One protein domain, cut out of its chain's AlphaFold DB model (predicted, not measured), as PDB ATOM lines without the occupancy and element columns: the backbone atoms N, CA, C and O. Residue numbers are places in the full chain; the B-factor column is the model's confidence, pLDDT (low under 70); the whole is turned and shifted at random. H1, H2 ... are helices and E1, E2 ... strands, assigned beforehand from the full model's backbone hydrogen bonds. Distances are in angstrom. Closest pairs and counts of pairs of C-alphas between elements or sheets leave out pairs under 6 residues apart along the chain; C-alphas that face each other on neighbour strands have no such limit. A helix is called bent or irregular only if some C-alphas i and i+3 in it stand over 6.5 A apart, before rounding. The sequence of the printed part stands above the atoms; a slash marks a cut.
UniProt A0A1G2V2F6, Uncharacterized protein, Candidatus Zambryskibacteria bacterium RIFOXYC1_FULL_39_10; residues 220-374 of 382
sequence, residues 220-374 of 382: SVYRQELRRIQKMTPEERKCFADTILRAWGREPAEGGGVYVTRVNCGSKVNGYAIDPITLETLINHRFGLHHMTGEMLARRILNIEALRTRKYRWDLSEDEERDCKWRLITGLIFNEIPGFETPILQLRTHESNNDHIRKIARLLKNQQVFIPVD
ATOM      1  N   SER A 220     129.437 158.250 101.988       90.88
ATOM      2  CA  SER A 220     128.706 159.463 101.615       90.88
ATOM      3  C   SER A 220     127.188 159.287 101.712       90.88
ATOM      4  O   SER A 220     126.534 160.147 102.296       90.88
ATOM      5  N   VAL A 221     126.656 158.171 101.198       92.38
ATOM      6  CA  VAL A 221     125.227 157.817 101.236       92.38
ATOM      7  C   VAL A 221     124.795 157.605 102.683       92.38
ATOM      8  O   VAL A 221     123.918 158.313 103.170       92.38
ATOM      9  N   TYR A 222     125.532 156.769 103.422       92.56
ATOM     10  CA  TYR A 222     125.266 156.498 104.834       92.56
ATOM     11  C   TYR A 222     125.197 157.789 105.669       92.56
ATOM     12  O   TYR A 222     124.257 158.023 106.427       92.56
ATOM     13  N   ARG A 223     126.181 158.690 105.509       91.94
ATOM     14  CA  ARG A 223     126.209 159.974 106.233       91.94
ATOM     15  C   ARG A 223     125.083 160.917 105.820       91.94
ATOM     16  O   ARG A 223     124.605 161.678 106.662       91.94
ATOM     17  N   GLN A 224     124.699 160.918 104.548       94.75
ATOM     18  CA  GLN A 224     123.591 161.725 104.050       94.75
ATOM     19  C   GLN A 224     122.264 161.255 104.655       94.75
ATOM     20  O   GLN A 224     121.521 162.078 105.192       94.75
ATOM     21  N   GLU A 225     122.000 159.953 104.636       94.62
ATOM     22  CA  GLU A 225     120.777 159.352 105.179       94.62
ATOM     23  C   GLU A 225     120.700 159.470 106.702       94.62
ATOM     24  O   GLU A 225     119.662 159.839 107.250       94.62
ATOM     25  N   LEU A 226     121.827 159.296 107.396       92.62
ATOM     26  CA  LEU A 226     121.904 159.520 108.837       92.62
ATOM     27  C   LEU A 226     121.580 160.982 109.191       92.62
ATOM     28  O   LEU A 226     120.770 161.242 110.079       92.62
ATOM     29  N   ARG A 227     122.133 161.959 108.456       91.69
ATOM     30  CA  ARG A 227     121.792 163.384 108.637       91.69
ATOM     31  C   ARG A 227     120.333 163.685 108.310       91.69
ATOM     32  O   ARG A 227     119.762 164.577 108.934       91.69
ATOM     33  N   ARG A 228     119.748 162.983 107.337       94.06
ATOM     34  CA  ARG A 228     118.333 163.121 106.983       94.06
ATOM     35  C   ARG A 228     117.459 162.763 108.179       94.06
ATOM     36  O   ARG A 228     116.656 163.597 108.575       94.06
ATOM     37  N   ILE A 229     117.677 161.604 108.805       92.44
ATOM     38  CA  ILE A 229     116.910 161.185 109.993       92.44
ATOM     39  C   ILE A 229     117.127 162.152 111.169       92.44
ATOM     40  O   ILE A 229     116.168 162.542 111.831       92.44
ATOM     41  N   GLN A 230     118.364 162.613 111.398       91.12
ATOM     42  CA  GLN A 230     118.662 163.582 112.469       91.12
ATOM     43  C   GLN A 230     117.893 164.900 112.324       91.12
ATOM     44  O   GLN A 230     117.541 165.515 113.327       91.12
ATOM     45  N   LYS A 231     117.657 165.342 111.085       92.69
ATOM     46  CA  LYS A 231     116.998 166.615 110.775       92.69
ATOM     47  C   LYS A 231     115.490 166.496 110.562       92.69
ATOM     48  O   LYS A 231     114.869 167.522 110.301       92.69
ATOM     49  N   MET A 232     114.916 165.295 110.670       94.00
ATOM     50  CA  MET A 232     113.471 165.109 110.556       94.00
ATOM     51  C   MET A 232     112.744 165.918 111.627       94.00
ATOM     52  O   MET A 232     113.051 165.813 112.821       94.00
ATOM     53  N   THR A 233     111.752 166.681 111.183       93.75
ATOM     54  CA  THR A 233     110.725 167.288 112.031       93.75
ATOM     55  C   THR A 233     109.934 166.209 112.787       93.75
ATOM     56  O   THR A 233     109.969 165.033 112.403       93.75
ATOM     57  N   PRO A 234     109.220 166.558 113.873       92.06
ATOM     58  CA  PRO A 234     108.369 165.605 114.588       92.06
ATOM     59  C   PRO A 234     107.366 164.884 113.676       92.06
ATOM     60  O   PRO A 234     107.163 163.677 113.812       92.06
ATOM     61  N   GLU A 235     106.784 165.597 112.713       90.88
ATOM     62  CA  GLU A 235     105.827 165.066 111.744       90.88
ATOM     63  C   GLU A 235     106.497 164.086 110.773       90.88
ATOM     64  O   GLU A 235     106.015 162.967 110.597       90.88
ATOM     65  N   GLU A 236     107.647 164.457 110.198       91.88
ATOM     66  CA  GLU A 236     108.420 163.571 109.315       91.88
ATOM     67  C   GLU A 236     108.893 162.317 110.046       91.88
ATOM     68  O   GLU A 236     108.848 161.220 109.489       91.88
ATOM     69  N   ARG A 237     109.316 162.460 111.306       92.12
ATOM     70  CA  ARG A 237     109.750 161.334 112.132       92.12
ATOM     71  C   ARG A 237     108.603 160.380 112.419       92.12
ATOM     72  O   ARG A 237     108.792 159.172 112.327       92.12
ATOM     73  N   LYS A 238     107.413 160.906 112.714       88.31
ATOM     74  CA  LYS A 238     106.211 160.088 112.878       88.31
ATOM     75  C   LYS A 238     105.889 159.325 111.591       88.31
ATOM     76  O   LYS A 238     105.720 158.115 111.645       88.31
ATOM     77  N   CYS A 239     105.902 159.990 110.433       88.19
ATOM     78  CA  CYS A 239     105.696 159.321 109.145       88.19
ATOM     79  C   CYS A 239     106.765 158.258 108.851       88.19
ATOM     80  O   CYS A 239     106.454 157.203 108.298       88.19
ATOM     81  N   PHE A 240     108.021 158.515 109.217       91.56
ATOM     82  CA  PHE A 240     109.111 157.554 109.080       91.56
ATOM     83  C   PHE A 240     108.902 156.328 109.978       91.56
ATOM     84  O   PHE A 240     108.966 155.201 109.489       91.56
ATOM     85  N   ALA A 241     108.568 156.530 111.254       88.69
ATOM     86  CA  ALA A 241     108.230 155.449 112.178       88.69
ATOM     87  C   ALA A 241     107.023 154.635 111.678       88.69
ATOM     88  O   ALA A 241     107.091 153.410 111.623       88.69
ATOM     89  N   ASP A 242     105.967 155.304 111.210       83.94
ATOM     90  CA  ASP A 242     104.794 154.659 110.611       83.94
ATOM     91  C   ASP A 242     105.168 153.851 109.358       83.94
ATOM     92  O   ASP A 242     104.619 152.778 109.125       83.94
ATOM     93  N   THR A 243     106.127 154.327 108.557       85.00
ATOM     94  CA  THR A 243     106.629 153.604 107.376       85.00
ATOM     95  C   THR A 243     107.351 152.319 107.775       85.00
ATOM     96  O   THR A 243     107.115 151.278 107.165       85.00
ATOM     97  N   ILE A 244     108.178 152.362 108.823       85.38
ATOM     98  CA  ILE A 244     108.833 151.169 109.382       85.38
ATOM     99  C   ILE A 244     107.784 150.190 109.928       85.38
ATOM    100  O   ILE A 244     107.843 148.993 109.650       85.38
ATOM    101  N   LEU A 245     106.779 150.690 110.655       78.06
ATOM    102  CA  LEU A 245     105.695 149.864 111.195       78.06
ATOM    103  C   LEU A 245     104.858 149.211 110.087       78.06
ATOM    104  O   LEU A 245     104.542 148.025 110.181       78.06
ATOM    105  N   ARG A 246     104.570 149.933 109.002       74.75
ATOM    106  CA  ARG A 246     103.900 149.373 107.817       74.75
ATOM    107  C   ARG A 246     104.759 148.340 107.103       74.75
ATOM    108  O   ARG A 246     104.230 147.312 106.694       74.75
ATOM    109  N   ALA A 247     106.071 148.559 107.000       72.81
ATOM    110  CA  ALA A 247     107.001 147.560 106.467       72.81
ATOM    111  C   ALA A 247     107.030 146.284 107.329       72.81
ATOM    112  O   ALA A 247     107.259 145.188 106.821       72.81
ATOM    113  N   TRP A 248     106.727 146.414 108.624       67.50
ATOM    114  CA  TRP A 248     106.511 145.296 109.540       67.50
ATOM    115  C   TRP A 248     105.106 144.657 109.429       67.50
ATOM    116  O   TRP A 248     104.834 143.657 110.085       67.50
ATOM    117  N   GLY A 249     104.200 145.194 108.605       65.19
ATOM    118  CA  GLY A 249     102.824 144.696 108.455       65.19
ATOM    119  C   GLY A 249     101.833 145.224 109.503       65.19
ATOM    120  O   GLY A 249     100.737 144.674 109.657       65.19
ATOM    121  N   ARG A 250     102.199 146.287 110.234       62.88
ATOM    122  CA  ARG A 250     101.340 146.965 111.216       62.88
ATOM    123  C   ARG A 250     100.758 148.250 110.638       62.88
ATOM    124  O   ARG A 250     101.489 149.108 110.152       62.88
ATOM    125  N   GLU A 251      99.447 148.418 110.756       59.00
ATOM    126  CA  GLU A 251      98.751 149.657 110.412       59.00
ATOM    127  C   GLU A 251      98.195 150.331 111.670       59.00
ATOM    128  O   GLU A 251      97.749 149.638 112.583       59.00
ATOM    129  N   PRO A 252      98.201 151.670 111.759       58.59
ATOM    130  CA  PRO A 252      97.518 152.361 112.844       58.59
ATOM    131  C   PRO A 252      96.013 152.042 112.806       58.59
ATOM    132  O   PRO A 252      95.369 152.155 111.763       58.59
ATOM    133  N   ALA A 253      95.462 151.618 113.940       57.47
ATOM    134  CA  ALA A 253      94.032 151.430 114.144       57.47
ATOM    135  C   ALA A 253      93.316 152.789 114.236       57.47
ATOM    136  O   ALA A 253      93.944 153.826 114.465       57.47
ATOM    137  N   GLU A 254      91.987 152.789 114.117       46.94
ATOM    138  CA  GLU A 254      91.181 153.970 114.432       46.94
ATOM    139  C   GLU A 254      91.292 154.287 115.933       46.94
ATOM    140  O   GLU A 254      90.727 153.604 116.783       46.94
ATOM    141  N   GLY A 255      92.088 155.309 116.256       46.62
ATOM    142  CA  GLY A 255      92.436 155.701 117.622       46.62
ATOM    143  C   GLY A 255      93.946 155.883 117.760       46.62
ATOM    144  O   GLY A 255      94.725 154.961 117.531       46.62
ATOM    145  N   GLY A 256      94.386 157.096 118.105       47.66
ATOM    146  CA  GLY A 256      95.811 157.415 118.197       47.66
ATOM    147  C   GLY A 256      96.564 156.447 119.117       47.66
ATOM    148  O   GLY A 256      96.229 156.320 120.288       47.66
ATOM    149  N   GLY A 257      97.595 155.788 118.582       52.72
ATOM    150  CA  GLY A 257      98.516 154.941 119.351       52.72
ATOM    151  C   GLY A 257      98.192 153.444 119.382       52.72
ATOM    152  O   GLY A 257      99.004 152.679 119.898       52.72
ATOM    153  N   VAL A 258      97.069 153.004 118.809       49.16
ATOM    154  CA  VAL A 258      96.758 151.576 118.647       49.16
ATOM    155  C   VAL A 258      97.189 151.139 117.246       49.16
ATOM    156  O   VAL A 258      96.899 151.834 116.281       49.16
ATOM    157  N   TYR A 259      97.885 150.008 117.112       56.03
ATOM    158  CA  TYR A 259      98.292 149.444 115.818       56.03
ATOM    159  C   TYR A 259      97.701 148.042 115.655       56.03
ATOM    160  O   TYR A 259      97.796 147.227 116.572       56.03
ATOM    161  N   VAL A 260      97.116 147.757 114.493       46.66
ATOM    162  CA  VAL A 260      96.598 146.439 114.111       46.66
ATOM    163  C   VAL A 260      97.582 145.786 113.148       46.66
ATOM    164  O   VAL A 260      97.997 146.390 112.160       46.66
ATOM    165  N   THR A 261      97.955 144.539 113.412       52.56
ATOM    166  CA  THR A 261      98.698 143.722 112.448       52.56
ATOM    167  C   THR A 261      97.729 143.292 111.351       52.56
ATOM    168  O   THR A 261      96.795 142.547 111.636       52.56
ATOM    169  N   ARG A 262      97.905 143.781 110.118       41.94
ATOM    170  CA  ARG A 262      97.005 143.448 108.997       41.94
ATOM    171  C   ARG A 262      97.606 142.460 108.000       41.94
ATOM    172  O   ARG A 262      96.854 141.842 107.257       41.94
ATOM    173  N   VAL A 263      98.929 142.276 107.997       42.12
ATOM    174  CA  VAL A 263      99.638 141.360 107.086       42.12
ATOM    175  C   VAL A 263     100.840 140.743 107.814       42.12
ATOM    176  O   VAL A 263     101.543 141.445 108.540       42.12
ATOM    177  N   ASN A 264     101.090 139.441 107.639       44.84
ATOM    178  CA  ASN A 264     102.301 138.789 108.156       44.84
ATOM    179  C   ASN A 264     103.559 139.378 107.485       44.84
ATOM    180  O   ASN A 264     103.577 139.589 106.273       44.84
ATOM    181  N   CYS A 265     104.598 139.649 108.284       49.50
ATOM    182  CA  CYS A 265     105.865 140.277 107.884       49.50
ATOM    183  C   CYS A 265     106.391 139.716 106.555       49.50
ATOM    184  O   CYS A 265     106.712 138.539 106.517       49.50
ATOM    185  N   GLY A 266     106.512 140.520 105.492       46.34
ATOM    186  CA  GLY A 266     106.992 140.058 104.179       46.34
ATOM    187  C   GLY A 266     108.441 139.535 104.184       46.34
ATOM    188  O   GLY A 266     109.205 139.794 105.111       46.34
ATOM    189  N   SER A 267     108.870 138.882 103.095       53.94
ATOM    190  CA  SER A 267     110.227 138.326 102.853       53.94
ATOM    191  C   SER A 267     111.384 139.348 102.837       53.94
ATOM    192  O   SER A 267     112.510 139.040 102.448       53.94
ATOM    193  N   LYS A 268     111.112 140.591 103.238       64.88
ATOM    194  CA  LYS A 268     112.016 141.745 103.179       64.88
ATOM    195  C   LYS A 268     112.458 142.234 104.558       64.88
ATOM    196  O   LYS A 268     113.194 143.219 104.634       64.88
ATOM    197  N   VAL A 269     112.031 141.552 105.622       72.00
ATOM    198  CA  VAL A 269     112.389 141.851 107.012       72.00
ATOM    199  C   VAL A 269     113.226 140.709 107.575       72.00
ATOM    200  O   VAL A 269     112.784 139.563 107.562       72.00
ATOM    201  N   ASN A 270     114.408 141.028 108.101       80.06
ATOM    202  CA  ASN A 270     115.276 140.054 108.768       80.06
ATOM    203  C   ASN A 270     115.249 140.269 110.285       80.06
ATOM    204  O   ASN A 270     115.108 141.400 110.756       80.06
ATOM    205  N   GLY A 271     115.420 139.200 111.055       83.81
ATOM    206  CA  GLY A 271     115.630 139.292 112.497       83.81
ATOM    207  C   GLY A 271     117.064 139.687 112.830       83.81
ATOM    208  O   GLY A 271     117.991 139.282 112.136       83.81
ATOM    209  N   TYR A 272     117.250 140.458 113.897       88.88
ATOM    210  CA  TYR A 272     118.565 140.848 114.402       88.88
ATOM    211  C   TYR A 272     118.636 140.637 115.914       88.88
ATOM    212  O   TYR A 272     117.691 140.955 116.640       88.88
ATOM    213  N   ALA A 273     119.769 140.147 116.401       89.69
ATOM    214  CA  ALA A 273     120.092 140.129 117.818       89.69
ATOM    215  C   ALA A 273     121.566 140.482 118.034       89.69
ATOM    216  O   ALA A 273     122.426 140.150 117.216       89.69
ATOM    217  N   ILE A 274     121.858 141.144 119.150       87.00
ATOM    218  CA  ILE A 274     123.218 141.446 119.594       87.00
ATOM    219  C   ILE A 274     123.330 141.294 121.108       87.00
ATOM    220  O   ILE A 274     122.454 141.732 121.858       87.00
ATOM    221  N   ASP A 275     124.436 140.714 121.561       84.44
ATOM    222  CA  ASP A 275     124.802 140.716 122.972       84.44
ATOM    223  C   ASP A 275     125.633 141.971 123.286       84.44
ATOM    224  O   ASP A 275     126.727 142.138 122.741       84.44
ATOM    225  N   PRO A 276     125.180 142.875 124.170       82.44
ATOM    226  CA  PRO A 276     125.932 144.086 124.491       82.44
ATOM    227  C   PRO A 276     127.277 143.819 125.179       82.44
ATOM    228  O   PRO A 276     128.155 144.691 125.162       82.44
ATOM    229  N   ILE A 277     127.466 142.642 125.784       82.69
ATOM    230  CA  ILE A 277     128.703 142.287 126.482       82.69
ATOM    231  C   ILE A 277     129.745 141.789 125.481       82.69
ATOM    232  O   ILE A 277     130.775 142.452 125.305       82.69
ATOM    233  N   THR A 278     129.461 140.677 124.798       75.50
ATOM    234  CA  THR A 278     130.385 140.048 123.842       75.50
ATOM    235  C   THR A 278     130.450 140.753 122.490       75.50
ATOM    236  O   THR A 278     131.463 140.622 121.811       75.50
ATOM    237  N   LEU A 279     129.425 141.534 122.128       74.25
ATOM    238  CA  LEU A 279     129.216 142.117 120.795       74.25
ATOM    239  C   LEU A 279     129.010 141.086 119.679       74.25
ATOM    240  O   LEU A 279     129.027 141.457 118.506       74.25
ATOM    241  N   GLU A 280     128.777 139.819 120.026       75.25
ATOM    242  CA  GLU A 280     128.333 138.817 119.063       75.25
ATOM    243  C   GLU A 280     126.965 139.213 118.509       75.25
ATOM    244  O   GLU A 280     126.079 139.669 119.243       75.25
ATOM    245  N   THR A 281     126.804 139.027 117.203       81.81
ATOM    246  CA  THR A 281     125.583 139.370 116.474       81.81
ATOM    247  C   THR A 281     125.041 138.148 115.767       81.81
ATOM    248  O   THR A 281     125.798 137.261 115.371       81.81
ATOM    249  N   LEU A 282     123.724 138.111 115.607       81.19
ATOM    250  CA  LEU A 282     123.045 137.127 114.784       81.19
ATOM    251  C   LEU A 282     122.019 137.837 113.911       81.19
ATOM    252  O   LEU A 282     121.243 138.662 114.401       81.19
ATOM    253  N   ILE A 283     122.004 137.480 112.632       82.19
ATOM    254  CA  ILE A 283     120.984 137.908 111.683       82.19
ATOM    255  C   ILE A 283     120.268 136.664 111.180       82.19
ATOM    256  O   ILE A 283     120.918 135.701 110.787       82.19
ATOM    257  N   ASN A 284     118.938 136.680 111.209       71.88
ATOM    258  CA  ASN A 284     118.128 135.607 110.646       71.88
ATOM    259  C   ASN A 284     117.358 136.124 109.430       71.88
ATOM    260  O   ASN A 284     116.536 137.037 109.547       71.88
ATOM    261  N   HIS A 285     117.648 135.539 108.271       66.56
ATOM    262  CA  HIS A 285     117.099 135.936 106.976       66.56
ATOM    263  C   HIS A 285     115.790 135.223 106.619       66.56
ATOM    264  O   HIS A 285     115.120 135.601 105.656       66.56
ATOM    265  N   ARG A 286     115.400 134.201 107.391       52.44
ATOM    266  CA  ARG A 286     114.253 133.358 107.065       52.44
ATOM    267  C   ARG A 286     112.941 134.025 107.463       52.44
ATOM    268  O   ARG A 286     112.754 134.500 108.589       52.44
ATOM    269  N   PHE A 287     112.003 134.010 106.519       49.34
ATOM    270  CA  PHE A 287     110.636 134.473 106.718       49.34
ATOM    271  C   PHE A 287     110.018 133.797 107.949       49.34
ATOM    272  O   PHE A 287     110.113 132.586 108.126       49.34
ATOM    273  N   GLY A 288     109.415 134.592 108.831       51.53
ATOM    274  CA  GLY A 288     108.802 134.093 110.063       51.53
ATOM    275  C   GLY A 288     109.765 133.826 111.225       51.53
ATOM    276  O   GLY A 288     109.316 133.932 112.357       51.53
ATOM    277  N   LEU A 289     111.071 133.604 111.023       56.44
ATOM    278  CA  LEU A 289     112.005 133.248 112.113       56.44
ATOM    279  C   LEU A 289     112.615 134.438 112.870       56.44
ATOM    280  O   LEU A 289     113.361 134.253 113.833       56.44
ATOM    281  N   HIS A 290     112.275 135.672 112.499       64.50
ATOM    282  CA  HIS A 290     112.814 136.875 113.140       64.50
ATOM    283  C   HIS A 290     112.585 136.914 114.665       64.50
ATOM    284  O   HIS A 290     113.426 137.450 115.389       64.50
ATOM    285  N   HIS A 291     111.505 136.300 115.167       63.78
ATOM    286  CA  HIS A 291     111.208 136.191 116.601       63.78
ATOM    287  C   HIS A 291     112.152 135.236 117.356       63.78
ATOM    288  O   HIS A 291     112.374 135.431 118.549       63.78
ATOM    289  N   MET A 292     112.758 134.260 116.671       66.62
ATOM    290  CA  MET A 292     113.678 133.281 117.266       66.62
ATOM    291  C   MET A 292     115.128 133.778 117.339       66.62
ATOM    292  O   MET A 292     115.953 133.180 118.025       66.62
ATOM    293  N   THR A 293     115.458 134.887 116.665       73.38
ATOM    294  CA  THR A 293     116.838 135.408 116.569       73.38
ATOM    295  C   THR A 293     117.485 135.637 117.938       73.38
ATOM    296  O   THR A 293     118.658 135.322 118.133       73.38
ATOM    297  N   GLY A 294     116.722 136.148 118.909       78.19
ATOM    298  CA  GLY A 294     117.215 136.344 120.276       78.19
ATOM    299  C   GLY A 294     117.554 135.023 120.967       78.19
ATOM    300  O   GLY A 294     118.616 134.895 121.566       78.19
ATOM    301  N   GLU A 295     116.697 134.012 120.835       76.81
ATOM    302  CA  GLU A 295     116.929 132.702 121.446       76.81
ATOM    303  C   GLU A 295     118.141 131.989 120.835       76.81
ATOM    304  O   GLU A 295     118.974 131.433 121.556       76.81
ATOM    305  N   MET A 296     118.279 132.049 119.509       73.19
ATOM    306  CA  MET A 296     119.422 131.475 118.804       73.19
ATOM    307  C   MET A 296     120.740 132.123 119.248       73.19
ATOM    308  O   MET A 296     121.708 131.413 119.533       73.19
ATOM    309  N   LEU A 297     120.775 133.456 119.374       75.75
ATOM    310  CA  LEU A 297     121.957 134.148 119.885       75.75
ATOM    311  C   LEU A 297     122.218 133.793 121.355       75.75
ATOM    312  O   LEU A 297     123.364 133.528 121.705       75.75
ATOM    313  N   ALA A 298     121.187 133.709 122.200       75.38
ATOM    314  CA  ALA A 298     121.344 133.344 123.610       75.38
ATOM    315  C   ALA A 298     122.032 131.982 123.775       75.38
ATOM    316  O   ALA A 298     122.975 131.858 124.554       75.38
ATOM    317  N   ARG A 299     121.629 130.974 122.987       71.12
ATOM    318  CA  ARG A 299     122.274 129.648 122.984       71.12
ATOM    319  C   ARG A 299     123.755 129.731 122.603       71.12
ATOM    320  O   ARG A 299     124.586 129.086 123.237       71.12
ATOM    321  N   ARG A 300     124.102 130.556 121.607       62.69
ATOM    322  CA  ARG A 300     125.497 130.792 121.194       62.69
ATOM    323  C   ARG A 300     126.313 131.466 122.298       62.69
ATOM    324  O   ARG A 300     127.424 131.023 122.577       62.69
ATOM    325  N   ILE A 301     125.761 132.486 122.954       67.50
ATOM    326  CA  ILE A 301     126.408 133.158 124.089       67.50
ATOM    327  C   ILE A 301     126.637 132.189 125.245       67.50
ATOM    328  O   ILE A 301     127.735 132.155 125.787       67.50
ATOM    329  N   LEU A 302     125.655 131.353 125.579       65.25
ATOM    330  CA  LEU A 302     125.794 130.371 126.656       65.25
ATOM    331  C   LEU A 302     126.939 129.395 126.405       65.25
ATOM    332  O   LEU A 302     127.719 129.118 127.313       65.25
ATOM    333  N   ASN A 303     127.102 128.937 125.164       57.28
ATOM    334  CA  ASN A 303     128.249 128.114 124.790       57.28
ATOM    335  C   ASN A 303     129.574 128.871 124.979       57.28
ATOM    336  O   ASN A 303     130.541 128.306 125.487       57.28
ATOM    337  N   ILE A 304     129.625 130.156 124.612       57.00
ATOM    338  CA  ILE A 304     130.814 131.001 124.800       57.00
ATOM    339  C   ILE A 304     131.134 131.176 126.294       57.00
ATOM    340  O   ILE A 304     132.298 131.068 126.681       57.00
ATOM    341  N   GLU A 305     130.135 131.422 127.142       58.09
ATOM    342  CA  GLU A 305     130.327 131.596 128.587       58.09
ATOM    343  C   GLU A 305     130.739 130.284 129.276       58.09
ATOM    344  O   GLU A 305     131.659 130.282 130.099       58.09
ATOM    345  N   ALA A 306     130.146 129.150 128.888       52.59
ATOM    346  CA  ALA A 306     130.551 127.824 129.359       52.59
ATOM    347  C   ALA A 306     132.034 127.552 129.040       52.59
ATOM    348  O   ALA A 306     132.823 127.215 129.926       52.59
ATOM    349  N   LEU A 307     132.455 127.826 127.799       48.81
ATOM    350  CA  LEU A 307     133.855 127.696 127.382       48.81
ATOM    351  C   LEU A 307     134.790 128.625 128.171       48.81
ATOM    352  O   LEU A 307     135.857 128.195 128.615       48.81
ATOM    353  N   ARG A 308     134.399 129.888 128.386       52.94
ATOM    354  CA  ARG A 308     135.189 130.865 129.160       52.94
ATOM    355  C   ARG A 308     135.363 130.456 130.616       52.94
ATOM    356  O   ARG A 308     136.445 130.631 131.176       52.94
ATOM    357  N   THR A 309     134.313 129.906 131.215       56.25
ATOM    358  CA  THR A 309     134.299 129.468 132.615       56.25
ATOM    359  C   THR A 309     134.816 128.043 132.807       56.25
ATOM    360  O   THR A 309     134.953 127.603 133.946       56.25
ATOM    361  N   ARG A 310     135.176 127.345 131.716       48.38
ATOM    362  CA  ARG A 310     135.597 125.931 131.702       48.38
ATOM    363  C   ARG A 310     134.563 124.999 132.343       48.38
ATOM    364  O   ARG A 310     134.926 124.013 132.981       48.38
ATOM    365  N   LYS A 311     133.290 125.337 132.173       50.84
ATOM    366  CA  LYS A 311     132.133 124.542 132.581       50.84
ATOM    367  C   LYS A 311     131.525 123.872 131.351       50.84
ATOM    368  O   LYS A 311     131.675 124.381 130.237       50.84
ATOM    369  N   TYR A 312     130.806 122.767 131.529       47.75
ATOM    370  CA  TYR A 312     129.893 122.319 130.482       47.75
ATOM    371  C   TYR A 312     128.638 123.198 130.479       47.75
ATOM    372  O   TYR A 312     128.295 123.815 131.486       47.75
ATOM    373  N   ARG A 313     127.929 123.271 129.346       49.72
ATOM    374  CA  ARG A 313     126.717 124.104 129.227       49.72
ATOM    375  C   ARG A 313     125.651 123.729 130.267       49.72
ATOM    376  O   ARG A 313     124.997 124.618 130.792       49.72
ATOM    377  N   TRP A 314     125.500 122.438 130.560       62.00
ATOM    378  CA  TRP A 314     124.556 121.924 131.562       62.00
ATOM    379  C   TRP A 314     124.988 122.185 133.015       62.00
ATOM    380  O   TRP A 314     124.196 121.964 133.921       62.00
ATOM    381  N   ASP A 315     126.214 122.671 133.243       50.97
ATOM    382  CA  ASP A 315     126.696 123.089 134.567       50.97
ATOM    383  C   ASP A 315     126.443 124.587 134.839       50.97
ATOM    384  O   ASP A 315     126.837 125.105 135.892       50.97
ATOM    385  N   LEU A 316     125.853 125.313 133.881       58.84
ATOM    386  CA  LEU A 316     125.422 126.696 134.076       58.84
ATOM    387  C   LEU A 316     124.111 126.727 134.868       58.84
ATOM    388  O   LEU A 316     123.224 125.903 134.654       58.84
ATOM    389  N   SER A 317     123.977 127.682 135.784       75.81
ATOM    390  CA  SER A 317     122.740 127.860 136.540       75.81
ATOM    391  C   SER A 317     121.617 128.409 135.655       75.81
ATOM    392  O   SER A 317     121.857 129.109 134.668       75.81
ATOM    393  N   GLU A 318     120.366 128.165 136.048       75.56
ATOM    394  CA  GLU A 318     119.203 128.785 135.395       75.56
ATOM    395  C   GLU A 318     119.285 130.319 135.405       75.56
ATOM    396  O   GLU A 318     118.823 130.978 134.473       75.56
ATOM    397  N   ASP A 319     119.910 130.902 136.432       78.75
ATOM    398  CA  ASP A 319     120.152 132.341 136.511       78.75
ATOM    399  C   ASP A 319     121.169 132.814 135.456       78.75
ATOM    400  O   ASP A 319     120.960 133.870 134.859       78.75
ATOM    401  N   GLU A 320     122.229 132.039 135.183       75.44
ATOM    402  CA  GLU A 320     123.208 132.311 134.115       75.44
ATOM    403  C   GLU A 320     122.547 132.211 132.722       75.44
ATOM    404  O   GLU A 320     122.781 133.059 131.853       75.44
ATOM    405  N   GLU A 321     121.658 131.231 132.516       70.38
ATOM    406  CA  GLU A 321     120.858 131.108 131.289       70.38
ATOM    407  C   GLU A 321     119.871 132.268 131.111       70.38
ATOM    408  O   GLU A 321     119.763 132.853 130.023       70.38
ATOM    409  N   ARG A 322     119.164 132.629 132.183       80.25
ATOM    410  CA  ARG A 322     118.211 133.735 132.180       80.25
ATOM    411  C   ARG A 322     118.916 135.062 131.908       80.25
ATOM    412  O   ARG A 322     118.450 135.806 131.050       80.25
ATOM    413  N   ASP A 323     120.044 135.340 132.559       81.94
ATOM    414  CA  ASP A 323     120.829 136.561 132.322       81.94
ATOM    415  C   ASP A 323     121.242 136.689 130.849       81.94
ATOM    416  O   ASP A 323     121.030 137.733 130.225       81.94
ATOM    417  N   CYS A 324     121.725 135.595 130.248       75.12
ATOM    418  CA  CYS A 324     122.107 135.579 128.838       75.12
ATOM    419  C   CYS A 324     120.941 135.899 127.902       75.12
ATOM    420  O   CYS A 324     121.160 136.580 126.909       75.12
ATOM    421  N   LYS A 325     119.719 135.437 128.194       78.06
ATOM    422  CA  LYS A 325     118.526 135.740 127.382       78.06
ATOM    423  C   LYS A 325     118.060 137.187 127.563       78.06
ATOM    424  O   LYS A 325     117.756 137.858 126.580       78.06
ATOM    425  N   TRP A 326     118.020 137.668 128.803       82.50
ATOM    426  CA  TRP A 326     117.454 138.975 129.150       82.50
ATOM    427  C   TRP A 326     118.358 140.146 128.760       82.50
ATOM    428  O   TRP A 326     117.870 141.244 128.499       82.50
ATOM    429  N   ARG A 327     119.677 139.932 128.685       82.81
ATOM    430  CA  ARG A 327     120.627 140.997 128.333       82.81
ATOM    431  C   ARG A 327     120.696 141.310 126.835       82.81
ATOM    432  O   ARG A 327     121.264 142.341 126.470       82.81
ATOM    433  N   LEU A 328     120.177 140.436 125.968       86.69
ATOM    434  CA  LEU A 328     120.261 140.613 124.515       86.69
ATOM    435  C   LEU A 328     119.403 141.779 124.042       86.69
ATOM    436  O   LEU A 328     118.275 141.973 124.489       86.69
ATOM    437  N   ILE A 329     119.908 142.504 123.047       89.12
ATOM    438  CA  ILE A 329     119.119 143.491 122.317       89.12
ATOM    439  C   ILE A 329     118.676 142.864 121.004       89.12
ATOM    440  O   ILE A 329     119.502 142.470 120.180       89.12
ATOM    441  N   THR A 330     117.364 142.783 120.804       89.50
ATOM    442  CA  THR A 330     116.758 142.234 119.585       89.50
ATOM    443  C   THR A 330     116.185 143.340 118.712       89.50
ATOM    444  O   THR A 330     115.915 144.453 119.168       89.50
ATOM    445  N   GLY A 331     116.003 143.051 117.431       88.81
ATOM    446  CA  GLY A 331     115.503 144.016 116.472       88.81
ATOM    447  C   GLY A 331     115.148 143.408 115.128       88.81
ATOM    448  O   GLY A 331     115.177 142.191 114.943       88.81
ATOM    449  N   LEU A 332     114.799 144.290 114.200       88.62
ATOM    450  CA  LEU A 332     114.414 143.954 112.837       88.62
ATOM    451  C   LEU A 332     115.210 144.806 111.850       88.62
ATOM    452  O   LEU A 332     115.369 146.010 112.052       88.62
ATOM    453  N   ILE A 333     115.686 144.175 110.779       88.31
ATOM    454  CA  ILE A 333     116.326 144.847 109.646       88.31
ATOM    455  C   ILE A 333     115.297 144.981 108.531       88.31
ATOM    456  O   ILE A 333     114.763 143.982 108.048       88.31
ATOM    457  N   PHE A 334     115.077 146.210 108.090       87.56
ATOM    458  CA  PHE A 334     114.214 146.554 106.973       87.56
ATOM    459  C   PHE A 334     115.078 146.920 105.769       87.56
ATOM    460  O   PHE A 334     115.739 147.959 105.763       87.56
ATOM    461  N   ASN A 335     115.073 146.055 104.756       81.12
ATOM    462  CA  ASN A 335     115.950 146.202 103.588       81.12
ATOM    463  C   ASN A 335     115.448 147.241 102.580       81.12
ATOM    464  O   ASN A 335     116.232 147.760 101.797       81.12
ATOM    465  N   GLU A 336     114.148 147.536 102.586       79.38
ATOM    466  CA  GLU A 336     113.505 148.378 101.576       79.38
ATOM    467  C   GLU A 336     112.588 149.410 102.240       79.38
ATOM    468  O   GLU A 336     111.364 149.276 102.244       79.38
ATOM    469  N   ILE A 337     113.182 150.450 102.829       87.00
ATOM    470  CA  ILE A 337     112.428 151.609 103.315       87.00
ATOM    471  C   ILE A 337     112.466 152.708 102.245       87.00
ATOM    472  O   ILE A 337     113.555 153.131 101.850       87.00
ATOM    473  N   PRO A 338     111.310 153.210 101.768       83.38
ATOM    474  CA  PRO A 338     111.270 154.245 100.742       83.38
ATOM    475  C   PRO A 338     112.143 155.458 101.078       83.38
ATOM    476  O   PRO A 338     111.993 156.099 102.118       83.38
ATOM    477  N   GLY A 339     113.046 155.798 100.155       86.44
ATOM    478  CA  GLY A 339     113.964 156.925 100.302       86.44
ATOM    479  C   GLY A 339     115.245 156.627 101.085       86.44
ATOM    480  O   GLY A 339     115.962 157.584 101.379       86.44
ATOM    481  N   PHE A 340     115.523 155.361 101.401       90.50
ATOM    482  CA  PHE A 340     116.777 154.908 101.994       90.50
ATOM    483  C   PHE A 340     117.384 153.782 101.152       90.50
ATOM    484  O   PHE A 340     116.712 152.801 100.842       90.50
ATOM    485  N   GLU A 341     118.650 153.943 100.781       90.12
ATOM    486  CA  GLU A 341     119.491 152.896 100.203       90.12
ATOM    487  C   GLU A 341     120.127 152.044 101.306       90.12
ATOM    488  O   GLU A 341     120.292 150.836 101.133       90.12
ATOM    489  N   THR A 342     120.481 152.644 102.450       92.25
ATOM    490  CA  THR A 342     120.987 151.886 103.596       92.25
ATOM    491  C   THR A 342     119.825 151.212 104.339       92.25
ATOM    492  O   THR A 342     118.877 151.897 104.735       92.25
ATOM    493  N   PRO A 343     119.897 149.896 104.621       91.62
ATOM    494  CA  PRO A 343     118.870 149.223 105.406       91.62
ATOM    495  C   PRO A 343     118.710 149.826 106.809       91.62
ATOM    496  O   PRO A 343     119.681 150.222 107.468       91.62
ATOM    497  N   ILE A 344     117.470 149.859 107.293       93.75
ATOM    498  CA  ILE A 344     117.134 150.403 108.612       93.75
ATOM    499  C   ILE A 344     117.092 149.266 109.630       93.75
ATOM    500  O   ILE A 344     116.349 148.306 109.456       93.75
ATOM    501  N   LEU A 345     117.864 149.386 110.710       93.62
ATOM    502  CA  LEU A 345     117.852 148.441 111.825       93.62
ATOM    503  C   LEU A 345     117.090 149.058 112.998       93.62
ATOM    504  O   LEU A 345     117.606 149.944 113.676       93.62
ATOM    505  N   GLN A 346     115.875 148.578 113.251       91.69
ATOM    506  CA  GLN A 346     115.091 148.978 114.417       91.69
ATOM    507  C   GLN A 346     115.410 148.053 115.594       91.69
ATOM    508  O   GLN A 346     115.117 146.859 115.530       91.69
ATOM    509  N   LEU A 347     115.976 148.592 116.677       90.44
ATOM    510  CA  LEU A 347     116.256 147.821 117.894       90.44
ATOM    511  C   LEU A 347     115.202 148.073 118.977       90.44
ATOM    512  O   LEU A 347     114.746 149.198 119.188       90.44
ATOM    513  N   ARG A 348     114.857 147.017 119.716       86.75
ATOM    514  CA  ARG A 348     114.028 147.082 120.920       86.75
ATOM    515  C   ARG A 348     114.925 147.330 122.125       86.75
ATOM    516  O   ARG A 348     115.540 146.409 122.643       86.75
ATOM    517  N   THR A 349     115.008 148.584 122.557       81.69
ATOM    518  CA  THR A 349     115.956 149.016 123.599       81.69
ATOM    519  C   THR A 349     115.304 149.386 124.933       81.69
ATOM    520  O   THR A 349     116.003 149.854 125.825       81.69
ATOM    521  N   HIS A 350     113.983 149.220 125.084       72.38
ATOM    522  CA  HIS A 350     113.217 149.712 126.244       72.38
ATOM    523  C   HIS A 350     113.705 149.148 127.591       72.38
ATOM    524  O   HIS A 350     113.658 149.834 128.606       72.38
ATOM    525  N   GLU A 351     114.204 147.913 127.599       73.94
ATOM    526  CA  GLU A 351     114.660 147.213 128.808       73.94
ATOM    527  C   GLU A 351     116.192 147.185 128.928       73.94
ATOM    528  O   GLU A 351     116.751 146.599 129.852       73.94
ATOM    529  N   SER A 352     116.900 147.824 127.992       78.81
ATOM    530  CA  SER A 352     118.355 147.759 127.899       78.81
ATOM    531  C   SER A 352     119.034 148.941 128.592       78.81
ATOM    532  O   SER A 352     118.577 150.079 128.540       78.81
ATOM    533  N   ASN A 353     120.198 148.691 129.192       84.12
ATOM    534  CA  ASN A 353     121.020 149.734 129.805       84.12
ATOM    535  C   ASN A 353     121.495 150.774 128.758       84.12
ATOM    536  O   ASN A 353     122.006 150.411 127.698       84.12
ATOM    537  N   ASN A 354     121.404 152.070 129.076       86.19
ATOM    538  CA  ASN A 354     121.867 153.174 128.222       86.19
ATOM    539  C   ASN A 354     123.326 153.038 127.756       86.19
ATOM    540  O   ASN A 354     123.640 153.380 126.614       86.19
ATOM    541  N   ASP A 355     124.226 152.526 128.595       86.50
ATOM    542  CA  ASP A 355     125.627 152.331 128.211       86.50
ATOM    543  C   ASP A 355     125.792 151.181 127.210       86.50
ATOM    544  O   ASP A 355     126.577 151.291 126.263       86.50
ATOM    545  N   HIS A 356     124.984 150.125 127.340       87.06
ATOM    546  CA  HIS A 356     124.895 149.047 126.353       87.06
ATOM    547  C   HIS A 356     124.364 149.569 125.014       87.06
ATOM    548  O   HIS A 356     124.968 149.313 123.969       87.06
ATOM    549  N   ILE A 357     123.300 150.377 125.047       87.62
ATOM    550  CA  ILE A 357     122.723 151.006 123.851       87.62
ATOM    551  C   ILE A 357     123.767 151.885 123.151       87.62
ATOM    552  O   ILE A 357     123.949 151.774 121.941       87.62
ATOM    553  N   ARG A 358     124.513 152.721 123.887       88.25
ATOM    554  CA  ARG A 358     125.583 153.564 123.315       88.25
ATOM    555  C   ARG A 358     126.715 152.740 122.706       88.25
ATOM    556  O   ARG A 358     127.207 153.095 121.633       88.25
ATOM    557  N   LYS A 359     127.138 151.664 123.379       87.06
ATOM    558  CA  LYS A 359     128.190 150.755 122.896       87.06
ATOM    559  C   LYS A 359     127.781 150.121 121.564       87.06
ATOM    560  O   LYS A 359     128.544 150.188 120.601       87.06
ATOM    561  N   ILE A 360     126.559 149.599 121.493       87.94
ATOM    562  CA  ILE A 360     125.993 148.982 120.289       87.94
ATOM    563  C   ILE A 360     125.792 150.016 119.179       87.94
ATOM    564  O   ILE A 360     126.222 149.799 118.050       87.94
ATOM    565  N   ALA A 361     125.222 151.179 119.492       88.94
ATOM    566  CA  ALA A 361     125.025 152.246 118.516       88.94
ATOM    567  C   ALA A 361     126.351 152.699 117.886       88.94
ATOM    568  O   ALA A 361     126.411 152.953 116.684       88.94
ATOM    569  N   ARG A 362     127.432 152.777 118.677       88.25
ATOM    570  CA  ARG A 362     128.774 153.098 118.171       88.25
ATOM    571  C   ARG A 362     129.311 152.002 117.251       88.25
ATOM    572  O   ARG A 362     129.833 152.332 116.191       88.25
ATOM    573  N   LEU A 363     129.173 150.732 117.639       88.00
ATOM    574  CA  LEU A 363     129.579 149.593 116.811       88.00
ATOM    575  C   LEU A 363     128.880 149.632 115.445       88.00
ATOM    576  O   LEU A 363     129.549 149.639 114.414       88.00
ATOM    577  N   LEU A 364     127.552 149.752 115.443       89.56
ATOM    578  CA  LEU A 364     126.734 149.759 114.226       89.56
ATOM    579  C   LEU A 364     127.045 150.965 113.329       89.56
ATOM    580  O   LEU A 364     127.217 150.817 112.120       89.56
ATOM    581  N   LYS A 365     127.222 152.157 113.920       87.75
ATOM    582  CA  LYS A 365     127.642 153.361 113.181       87.75
ATOM    583  C   LYS A 365     129.022 153.210 112.538       87.75
ATOM    584  O   LYS A 365     129.242 153.779 111.473       87.75
ATOM    585  N   ASN A 366     129.939 152.476 113.167       86.62
ATOM    586  CA  ASN A 366     131.267 152.219 112.608       86.62
ATOM    587  C   ASN A 366     131.218 151.205 111.462       86.62
ATOM    588  O   ASN A 366     131.942 151.376 110.486       86.62
ATOM    589  N   GLN A 367     130.359 150.189 111.572       86.19
ATOM    590  CA  GLN A 367     130.152 149.193 110.521       86.19
ATOM    591  C   GLN A 367     129.532 149.815 109.256       86.19
ATOM    592  O   GLN A 367     129.889 149.413 108.155       86.19
ATOM    593  N   GLN A 368     128.655 150.822 109.396       87.69
ATOM    594  CA  GLN A 368     127.963 151.507 108.278       87.69
ATOM    595  C   GLN A 368     127.149 150.561 107.385       87.69
ATOM    596  O   GLN A 368     126.904 150.826 106.207       87.69
ATOM    597  N   VAL A 369     126.738 149.443 107.968       88.62
ATOM    598  CA  VAL A 369     125.967 148.398 107.306       88.62
ATOM    599  C   VAL A 369     124.470 148.710 107.389       88.62
ATOM    600  O   VAL A 369     123.749 148.593 106.404       88.62
ATOM    601  N   PHE A 370     124.027 149.187 108.553       92.56
ATOM    602  CA  PHE A 370     122.639 149.533 108.846       92.56
ATOM    603  C   PHE A 370     122.573 150.894 109.528       92.56
ATOM    604  O   PHE A 370     123.502 151.255 110.255       92.56
ATOM    605  N   ILE A 371     121.458 151.612 109.382       94.06
ATOM    606  CA  ILE A 371     121.178 152.787 110.217       94.06
ATOM    607  C   ILE A 371     120.401 152.332 111.464       94.06
ATOM    608  O   ILE A 371     119.249 151.912 111.330       94.06
ATOM    609  N   PRO A 372     120.997 152.401 112.672       94.25
ATOM    610  CA  PRO A 372     120.347 151.941 113.892       94.25
ATOM    611  C   PRO A 372     119.356 152.984 114.423       94.25
ATOM    612  O   PRO A 372     119.745 154.111 114.751       94.25
ATOM    613  N   VAL A 373     118.090 152.593 114.556       93.50
ATOM    614  CA  VAL A 373     116.999 153.433 115.065       93.50
ATOM    615  C   VAL A 373     116.233 152.755 116.201       93.50
ATOM    616  O   VAL A 373     116.246 151.529 116.339       93.50
ATOM    617  N   ASP A 374     115.580 153.558 117.034       89.94
ATOM    618  CA  ASP A 374     114.637 153.084 118.042       89.94
ATOM    619  C   ASP A 374     113.243 152.821 117.444       89.94
ATOM    620  O   ASP A 374     112.992 152.979 116.244       89.94
TER     621      ASP A 374
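What this domain is: This is residues 220 to 374 of the 382 residues of an uncharacterized protein of Candidatus Zambryskibacteria bacterium RIFOXYC1_FULL_39_10 (UniProt A0A1G2V2F6). A strongly twisted sheet of five strands forms the middle, with H5 packed along it near the E7 edge, and with H3 starting over E3 and running on to one end of the long axis, where H4 folds back beside it. At the other end lie H2 and the small hairpin E1-E2, while H1 is near the edge strand E7. The printed part has 155 residues, with five named helices and seven named strands in the order H1 H2 E1 E2 E3 E4 H3 H4 E5 E6 H5 E7; the class is mixed. The mixed sheet runs E4 E3 E5 E6 E7. The whole is compact, with a radius of gyration of the C-alphas of 17.2 A and spans of 52 by 36 by 26 A.

Where its parts are: H1, residues 220 to 230, begins at C-alpha 220 (128.706, 159.463, 101.615). H2 is residues 234 to 247, 19.8 A long. E1, residues 250 to 252, and E2, residues 259 to 261, are followed by E3, residues 269 to 274, 16.6 A, and E4, residues 281 to 284. H3, residues 289 to 309, spans 30.5 A and is irregular: C-alphas 291 and 294 are 7.0 A apart. H4 is residues 318 to 326, E5 residues 329 to 334, 16.4 A, and E6 residues 344 to 348. H5, residues 354 to 367, spans 19.9 A, and E7, residues 371 to 373, ends at C-alpha 373 (116.999, 153.433, 115.065).

How they stand to each other: In the sheet, E5 is antiparallel to E3, with N 272 and O 331 2.9 A apart, and to E6, with N 334 and O 344 at 2.8 A. E3 and E4 form a hairpin, N 273 to O 282 2.9 A; E6 and E7 are parallel, N 373 to O 345 2.8 A. E6, H5, E7 make a strand-helix-strand unit, two parallel neighbour strands joined through a helix, with a right-handed crossover. H3 is on the sheet along E3, at a height of 6.7 A; the closest C-alphas, Gly 271 and His 290, are 3.8 A apart. H3 touches H4 with residues 294 to 302 alone, at a steep tilt of 47 degrees. H2 and H3 lie on the same face. E1 and E2 form a hairpin, N 251 to O 260 2.9 A. Every O i to N i+4 pair is within hydrogen-bond range in H1, H2, H4 and H5; in H3, 14 of 17 are.

The domain as a whole: The farthest C-alphas, Glu 254 and Arg 310, are 55.3 A apart. The printed part has no cut and no long link. Mean pLDDT of the printed part is 76.3; residues 248 to 268, 285 to 292 and 300 to 316 are under 70.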